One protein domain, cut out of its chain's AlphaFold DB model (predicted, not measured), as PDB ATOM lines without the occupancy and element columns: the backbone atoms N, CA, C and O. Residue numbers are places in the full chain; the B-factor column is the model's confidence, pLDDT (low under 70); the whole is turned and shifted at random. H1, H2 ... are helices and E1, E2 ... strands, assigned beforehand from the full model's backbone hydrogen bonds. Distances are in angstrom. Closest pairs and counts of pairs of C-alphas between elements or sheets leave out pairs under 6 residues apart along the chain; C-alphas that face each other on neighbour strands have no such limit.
ATOM      1  N   GLU A 184     159.215 146.958 141.568       62.69
ATOM      2  CA  GLU A 184     158.384 145.791 141.303       62.69
ATOM      3  C   GLU A 184     157.109 146.274 140.628       62.69
ATOM      4  O   GLU A 184     156.354 147.062 141.201       62.69
ATOM      5  N   ILE A 185     156.878 145.814 139.401       52.16
ATOM      6  CA  ILE A 185     155.734 146.259 138.614       52.16
ATOM      7  C   ILE A 185     154.745 145.119 138.418       52.16
ATOM      8  O   ILE A 185     155.081 144.013 137.978       52.16
ATOM      9  N   SER A 186     153.480 145.421 138.707       50.28
ATOM     10  CA  SER A 186     152.377 144.496 138.466       50.28
ATOM     11  C   SER A 186     152.195 144.236 136.970       50.28
ATOM     12  O   SER A 186     151.984 143.094 136.581       50.28
ATOM     13  N   HIS A 187     152.344 145.272 136.135       64.19
ATOM     14  CA  HIS A 187     152.183 145.203 134.685       64.19
ATOM     15  C   HIS A 187     153.284 145.999 133.980       64.19
ATOM     16  O   HIS A 187     153.370 147.218 134.124       64.19
ATOM     17  N   LEU A 188     154.095 145.320 133.174       79.31
ATOM     18  CA  LEU A 188     155.031 145.968 132.262       79.31
ATOM     19  C   LEU A 188     154.302 146.437 131.005       79.31
ATOM     20  O   LEU A 188     153.660 145.633 130.337       79.31
ATOM     21  N   THR A 189     154.453 147.713 130.661       82.44
ATOM     22  CA  THR A 189     153.858 148.331 129.465       82.44
ATOM     23  C   THR A 189     154.911 149.104 128.674       82.44
ATOM     24  O   THR A 189     155.978 149.435 129.190       82.44
ATOM     25  N   GLU A 190     154.611 149.448 127.427       81.62
ATOM     26  CA  GLU A 190     155.454 150.323 126.607       81.62
ATOM     27  C   GLU A 190     155.595 151.720 127.215       81.62
ATOM     28  O   GLU A 190     156.656 152.328 127.105       81.62
ATOM     29  N   ALA A 191     154.551 152.215 127.888       80.44
ATOM     30  CA  ALA A 191     154.586 153.504 128.572       80.44
ATOM     31  C   ALA A 191     155.623 153.516 129.702       80.44
ATOM     32  O   ALA A 191     156.352 154.491 129.843       80.44
ATOM     33  N   PHE A 192     155.732 152.412 130.450       84.94
ATOM     34  CA  PHE A 192     156.783 152.240 131.451       84.94
ATOM     35  C   PHE A 192     158.171 152.256 130.800       84.94
ATOM     36  O   PHE A 192     159.052 152.988 131.226       84.94
ATOM     37  N   LEU A 193     158.365 151.490 129.724       84.75
ATOM     38  CA  LEU A 193     159.667 151.378 129.056       84.75
ATOM     39  C   LEU A 193     160.136 152.672 128.372       84.75
ATOM     40  O   LEU A 193     161.328 152.803 128.098       84.75
ATOM     41  N   ALA A 194     159.214 153.597 128.097       82.06
ATOM     42  CA  ALA A 194     159.485 154.905 127.509       82.06
ATOM     43  C   ALA A 194     159.830 155.996 128.542       82.06
ATOM     44  O   ALA A 194     160.142 157.120 128.140       82.06
ATOM     45  N   ASP A 195     159.763 155.698 129.843       83.06
ATOM     46  CA  ASP A 195     160.127 156.646 130.898       83.06
ATOM     47  C   ASP A 195     161.656 156.841 131.003       83.06
ATOM     48  O   ASP A 195     162.461 156.158 130.364       83.06
ATOM     49  N   SER A 196     162.075 157.823 131.796       78.50
ATOM     50  CA  SER A 196     163.478 158.158 132.022       78.50
ATOM     51  C   SER A 196     164.050 157.385 133.211       78.50
ATOM     52  O   SER A 196     163.681 157.627 134.356       78.50
ATOM     53  N   PHE A 197     165.028 156.516 132.949       78.12
ATOM     54  CA  PHE A 197     165.686 155.695 133.969       78.12
ATOM     55  C   PHE A 197     167.151 156.095 134.172       78.12
ATOM     56  O   PHE A 197     167.872 156.393 133.219       78.12
ATOM     57  N   THR A 198     167.628 156.042 135.417       74.38
ATOM     58  CA  THR A 198     169.034 156.283 135.773       74.38
ATOM     59  C   THR A 198     169.752 154.949 135.998       74.38
ATOM     60  O   THR A 198     169.788 154.451 137.121       74.38
ATOM     61  N   GLY A 199     170.289 154.344 134.933       69.50
ATOM     62  CA  GLY A 199     171.085 153.108 134.990       69.50
ATOM     63  C   GLY A 199     172.455 153.266 134.322       69.50
ATOM     64  O   GLY A 199     172.623 154.133 133.467       69.50
ATOM     65  N   SER A 200     173.428 152.438 134.708       64.31
ATOM     66  CA  SER A 200     174.719 152.271 134.018       64.31
ATOM     67  C   SER A 200     175.068 150.780 133.865       64.31
ATOM     68  O   SER A 200     174.431 149.939 134.507       64.31
ATOM     69  N   PRO A 201     176.083 150.407 133.065       61.31
ATOM     70  CA  PRO A 201     176.540 149.018 132.981       61.31
ATOM     71  C   PRO A 201     177.007 148.441 134.328       61.31
ATOM     72  O   PRO A 201     176.820 147.252 134.591       61.31
ATOM     73  N   GLU A 202     177.595 149.276 135.185       58.91
ATOM     74  CA  GLU A 202     178.089 148.925 136.521       58.91
ATOM     75  C   GLU A 202     176.992 148.977 137.590       58.91
ATOM     76  O   GLU A 202     177.064 148.234 138.568       58.91
ATOM     77  N   ASN A 203     175.981 149.833 137.402       57.72
ATOM     78  CA  ASN A 203     174.834 149.968 138.294       57.72
ATOM     79  C   ASN A 203     173.521 150.028 137.492       57.72
ATOM     80  O   ASN A 203     172.980 151.115 137.260       57.72
ATOM     81  N   PRO A 204     173.031 148.879 137.001       66.06
ATOM     82  CA  PRO A 204     171.849 148.854 136.160       66.06
ATOM     83  C   PRO A 204     170.577 149.045 136.990       66.06
ATOM     84  O   PRO A 204     170.474 148.565 138.118       66.06
ATOM     85  N   TYR A 205     169.574 149.686 136.398       68.50
ATOM     86  CA  TYR A 205     168.246 149.804 136.991       68.50
ATOM     87  C   TYR A 205     167.497 148.476 136.826       68.50
ATOM     88  O   TYR A 205     167.362 147.990 135.703       68.50
ATOM     89  N   ILE A 206     167.052 147.856 137.924       70.69
ATOM     90  CA  ILE A 206     166.499 146.489 137.924       70.69
ATOM     91  C   ILE A 206     165.007 146.507 138.239       70.69
ATOM     92  O   ILE A 206     164.601 147.040 139.272       70.69
ATOM     93  N   VAL A 207     164.226 145.831 137.396       70.00
ATOM     94  CA  VAL A 207     162.769 145.731 137.518       70.00
ATOM     95  C   VAL A 207     162.332 144.271 137.573       70.00
ATOM     96  O   VAL A 207     162.781 143.444 136.769       70.00
ATOM     97  N   LEU A 208     161.438 143.955 138.510       72.00
ATOM     98  CA  LEU A 208     160.728 142.677 138.560       72.00
ATOM     99  C   LEU A 208     159.380 142.800 137.842       72.00
ATOM    100  O   LEU A 208     158.543 143.612 138.227       72.00
ATOM    101  N   VAL A 209     159.171 141.977 136.811       68.25
ATOM    102  CA  VAL A 209     157.952 141.985 135.992       68.25
ATOM    103  C   VAL A 209     157.010 140.876 136.444       68.25
ATOM    104  O   VAL A 209     157.325 139.701 136.262       68.25
ATOM    105  N   HIS A 210     155.839 141.214 136.984       62.22
ATOM    106  CA  HIS A 210     154.815 140.212 137.308       62.22
ATOM    107  C   HIS A 210     153.990 139.819 136.084       62.22
ATOM    108  O   HIS A 210     153.872 138.635 135.777       62.22
ATOM    109  N   HIS A 211     153.495 140.801 135.335       66.06
ATOM    110  CA  HIS A 211     152.722 140.571 134.119       66.06
ATOM    111  C   HIS A 211     153.308 141.347 132.933       66.06
ATOM    112  O   HIS A 211     153.535 142.553 133.022       66.06
ATOM    113  N   ASP A 212     153.529 140.673 131.800       77.50
ATOM    114  CA  ASP A 212     153.976 141.304 130.551       77.50
ATOM    115  C   ASP A 212     152.755 141.820 129.774       77.50
ATOM    116  O   ASP A 212     152.111 141.084 129.023       77.50
ATOM    117  N   ALA A 213     152.400 143.086 130.000       80.81
ATOM    118  CA  ALA A 213     151.269 143.760 129.362       80.81
ATOM    119  C   ALA A 213     151.669 144.557 128.106       80.81
ATOM    120  O   ALA A 213     150.859 145.335 127.603       80.81
ATOM    121  N   ARG A 214     152.885 144.351 127.576       85.94
ATOM    122  CA  ARG A 214     153.297 144.948 126.302       85.94
ATOM    123  C   ARG A 214     152.404 144.450 125.166       85.94
ATOM    124  O   ARG A 214     152.183 143.242 124.998       85.94
ATOM    125  N   LEU A 215     151.906 145.394 124.380       81.19
ATOM    126  CA  LEU A 215     151.240 145.175 123.104       81.19
ATOM    127  C   LEU A 215     152.198 144.522 122.102       81.19
ATOM    128  O   LEU A 215     151.824 143.526 121.476       81.19
ATOM    129  N   ASP A 216     153.432 145.025 121.996       81.62
ATOM    130  CA  ASP A 216     154.483 144.426 121.172       81.62
ATOM    131  C   ASP A 216     155.532 143.717 122.034       81.62
ATOM    132  O   ASP A 216     156.305 144.320 122.771       81.62
ATOM    133  N   LYS A 217     155.583 142.390 121.913       82.38
ATOM    134  CA  LYS A 217     156.524 141.559 122.673       82.38
ATOM    135  C   LYS A 217     157.893 141.459 122.026       82.38
ATOM    136  O   LYS A 217     158.766 140.820 122.602       82.38
ATOM    137  N   GLN A 218     158.073 141.993 120.824       82.00
ATOM    138  CA  GLN A 218     159.375 142.048 120.165       82.00
ATOM    139  C   GLN A 218     160.138 143.321 120.527       82.00
ATOM    140  O   GLN A 218     161.358 143.342 120.396       82.00
ATOM    141  N   GLU A 219     159.442 144.333 121.051       79.62
ATOM    142  CA  GLU A 219     160.020 145.624 121.395       79.62
ATOM    143  C   GLU A 219     160.047 145.864 122.918       79.62
ATOM    144  O   GLU A 219     159.101 145.522 123.640       79.62
ATOM    145  N   PRO A 220     161.136 146.444 123.451       85.38
ATOM    146  CA  PRO A 220     162.418 146.686 122.787       85.38
ATOM    147  C   PRO A 220     163.147 145.365 122.458       85.38
ATOM    148  O   PRO A 220     162.898 144.358 123.132       85.38
ATOM    149  N   PRO A 221     164.108 145.346 121.509       81.62
ATOM    150  CA  PRO A 221     164.717 144.105 121.013       81.62
ATOM    151  C   PRO A 221     165.416 143.280 122.100       81.62
ATOM    152  O   PRO A 221     165.440 142.051 122.050       81.62
ATOM    153  N   GLY A 222     165.960 143.942 123.124       81.62
ATOM    154  CA  GLY A 222     166.586 143.271 124.267       81.62
ATOM    155  C   GLY A 222     165.598 142.610 125.243       81.62
ATOM    156  O   GLY A 222     166.018 141.857 126.124       81.62
ATOM    157  N   LEU A 223     164.295 142.843 125.063       84.81
ATOM    158  CA  LEU A 223     163.186 142.223 125.792       84.81
ATOM    159  C   LEU A 223     162.283 141.386 124.868       84.81
ATOM    160  O   LEU A 223     161.115 141.154 125.190       84.81
ATOM    161  N   ALA A 224     162.799 140.947 123.718       78.00
ATOM    162  CA  ALA A 224     162.029 140.160 122.767       78.00
ATOM    163  C   ALA A 224     161.504 138.844 123.380       78.00
ATOM    164  O   ALA A 224     162.215 138.104 124.067       78.00
ATOM    165  N   GLY A 225     160.241 138.534 123.092       79.50
ATOM    166  CA  GLY A 225     159.509 137.395 123.640       79.50
ATOM    167  C   GLY A 225     158.770 137.711 124.943       79.50
ATOM    168  O   GLY A 225     158.789 138.828 125.447       79.50
ATOM    169  N   ARG A 226     158.077 136.707 125.497       75.44
ATOM    170  CA  ARG A 226     157.344 136.862 126.765       75.44
ATOM    171  C   ARG A 226     158.299 136.934 127.950       75.44
ATOM    172  O   ARG A 226     159.194 136.086 128.085       75.44
ATOM    173  N   ILE A 227     158.082 137.909 128.827       71.62
ATOM    174  CA  ILE A 227     158.935 138.153 130.001       71.62
ATOM    175  C   ILE A 227     158.169 138.207 131.329       71.62
ATOM    176  O   ILE A 227     158.663 138.759 132.307       71.62
ATOM    177  N   GLU A 228     156.999 137.569 131.386       70.56
ATOM    178  CA  GLU A 228     156.262 137.313 132.632       70.56
ATOM    179  C   GLU A 228     157.174 136.640 133.682       70.56
ATOM    180  O   GLU A 228     157.900 135.684 133.377       70.56
ATOM    181  N   PHE A 229     157.149 137.152 134.917       58.09
ATOM    182  CA  PHE A 229     157.958 136.693 136.060       58.09
ATOM    183  C   PHE A 229     159.473 136.705 135.824       58.09
ATOM    184  O   PHE A 229     160.225 135.912 136.409       58.09
ATOM    185  N   LYS A 230     159.948 137.591 134.946       66.00
ATOM    186  CA  LYS A 230     161.375 137.795 134.712       66.00
ATOM    187  C   LYS A 230     161.856 139.083 135.358       66.00
ATOM    188  O   LYS A 230     161.127 140.058 135.513       66.00
ATOM    189  N   LEU A 231     163.129 139.054 135.712       77.12
ATOM    190  CA  LEU A 231     163.888 140.235 136.052       77.12
ATOM    191  C   LEU A 231     164.469 140.818 134.765       77.12
ATOM    192  O   LEU A 231     165.077 140.105 133.953       77.12
ATOM    193  N   ILE A 232     164.306 142.124 134.609       79.75
ATOM    194  CA  ILE A 232     164.867 142.901 133.510       79.75
ATOM    195  C   ILE A 232     165.767 143.996 134.069       79.75
ATOM    196  O   ILE A 232     165.614 144.418 135.216       79.75
ATOM    197  N   LYS A 233     166.724 144.441 133.260       81.19
ATOM    198  CA  LYS A 233     167.633 145.526 133.612       81.19
ATOM    199  C   LYS A 233     167.699 146.586 132.524       81.19
ATOM    200  O   LYS A 233     167.627 146.239 131.345       81.19
ATOM    201  N   TYR A 234     167.939 147.826 132.929       80.56
ATOM    202  CA  TYR A 234     168.325 148.933 132.062       80.56
ATOM    203  C   TYR A 234     169.731 149.416 132.430       80.56
ATOM    204  O   TYR A 234     169.984 149.802 133.570       80.56
ATOM    205  N   ASP A 235     170.659 149.378 131.476       77.00
ATOM    206  CA  ASP A 235     172.080 149.710 131.688       77.00
ATOM    207  C   ASP A 235     172.447 151.160 131.328       77.00
ATOM    208  O   ASP A 235     173.623 151.485 131.188       77.00
ATOM    209  N   GLY A 236     171.449 152.029 131.147       77.25
ATOM    210  CA  GLY A 236     171.646 153.400 130.670       77.25
ATOM    211  C   GLY A 236     171.546 153.549 129.154       77.25
ATOM    212  O   GLY A 236     171.396 154.670 128.672       77.25
ATOM    213  N   THR A 237     171.588 152.442 128.407       85.25
ATOM    214  CA  THR A 237     171.485 152.442 126.943       85.25
ATOM    215  C   THR A 237     170.385 151.531 126.418       85.25
ATOM    216  O   THR A 237     169.692 151.898 125.470       85.25
ATOM    217  N   ALA A 238     170.199 150.355 127.018       86.38
ATOM    218  CA  ALA A 238     169.247 149.364 126.546       86.38
ATOM    219  C   ALA A 238     168.653 148.525 127.682       86.38
ATOM    220  O   ALA A 238     169.251 148.319 128.743       86.38
ATOM    221  N   TRP A 239     167.462 147.992 127.412       89.19
ATOM    222  CA  TRP A 239     166.822 146.985 128.248       89.19
ATOM    223  C   TRP A 239     167.319 145.581 127.901       89.19
ATOM    224  O   TRP A 239     167.476 145.250 126.728       89.19
ATOM    225  N   SER A 240     167.523 144.730 128.906       83.44
ATOM    226  CA  SER A 240     167.848 143.311 128.710       83.44
ATOM    227  C   SER A 240     167.290 142.425 129.822       83.44
ATOM    228  O   SER A 240     167.126 142.853 130.964       83.44
ATOM    229  N   VAL A 241     166.998 141.164 129.499       79.31
ATOM    230  CA  VAL A 241     166.546 140.160 130.476       79.31
ATOM    231  C   VAL A 241     167.744 139.617 131.255       79.31
ATOM    232  O   VAL A 241     168.716 139.164 130.653       79.31
ATOM    233  N   ILE A 242     167.663 139.607 132.589       70.00
ATOM    234  CA  ILE A 242     168.732 139.068 133.450       70.00
ATOM    235  C   ILE A 242     168.432 137.676 133.997       70.00
ATOM    236  O   ILE A 242     169.356 136.934 134.322       70.00
ATOM    237  N   GLY A 243     167.160 137.284 134.069       67.31
ATOM    238  CA  GLY A 243     166.794 135.944 134.509       67.31
ATOM    239  C   GLY A 243     165.324 135.808 134.866       67.31
ATOM    240  O   GLY A 243     164.563 136.771 134.840       67.31
ATOM    241  N   LYS A 244     164.919 134.586 135.205       57.75
ATOM    242  CA  LYS A 244     163.606 134.323 135.796       57.75
ATOM    243  C   LYS A 244     163.683 134.611 137.291       57.75
ATOM    244  O   LYS A 244     164.629 134.164 137.939       57.75
ATOM    245  N   TYR A 245     162.686 135.298 137.837       47.56
ATOM    246  CA  TYR A 245     162.523 135.331 139.281       47.56
ATOM    247  C   TYR A 245     162.068 133.943 139.730       47.56
ATOM    248  O   TYR A 245     160.934 133.519 139.512       47.56
TER     249      TYR A 245
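This is residues 184 to 245 of the 460 residues of an uncharacterized protein of marine sediment metagenome (UniProt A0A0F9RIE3). Picture one small, strongly twisted sheet of four strands, with a single short helix, H1, off the sheet between E1 and E2 along the chain, and a long loop, residues 213 to 229, joining E2 to E3. The printed part has 62 residues, in the order E1, H1, E2, E3, E4; the sheet is mixed and runs E1 E2 E3 E4. The class is mostly strand, though under half of the residues, 28, are in named elements. The whole is compact, with a radius of gyration of the C-alphas of 10.5 A, and spans 28 by 22 by 18 A.

Find C-alpha 184 at (158.384, 145.791, 141.303), where E1, residues 184 to 188, begins. H1 follows at residues 190 to 193. E2, residues 205 to 212, is 17.8 A long and bends by 65 degrees at residue 209. E3, residues 230 to 234, is 13.4 A long. E4, residues 239 to 244, is 15.1 A long and ends at (163.606, 134.323, 135.796).

Look first at edge strand E1, parallel to E2, with N 188 and O 211 2.8 A apart; together with H1 they form a strand-helix-strand unit, two parallel neighbour strands with a helix between, whose crossover is right-handed. H1 is only just not on the sheet, with 4 pairs of C-alphas within 10 A; it is too short for an O i to N i+4 pair, and its one O i to N i+3 pair is within hydrogen-bond range. E2, E3 and E4 make a meander, each strand the antiparallel neighbour of the one before, in two hairpins: N 234 and O 205 are 2.8 A apart, and N 233 and O 240 2.8 A. The pairing is staggered: E2 pairs with E3 over residues 205 to 208 and with E1 over 208 to 212.

The C-alphas farthest apart, of Glu 202 and Leu 215, are 30.2 A apart. The printed part has no cut; the links H1 to E2 and E2 to E3 are long. Mean pLDDT of the printed part is 74.1, with 19 residues under 70, among them 184 to 187 and 199 to 205.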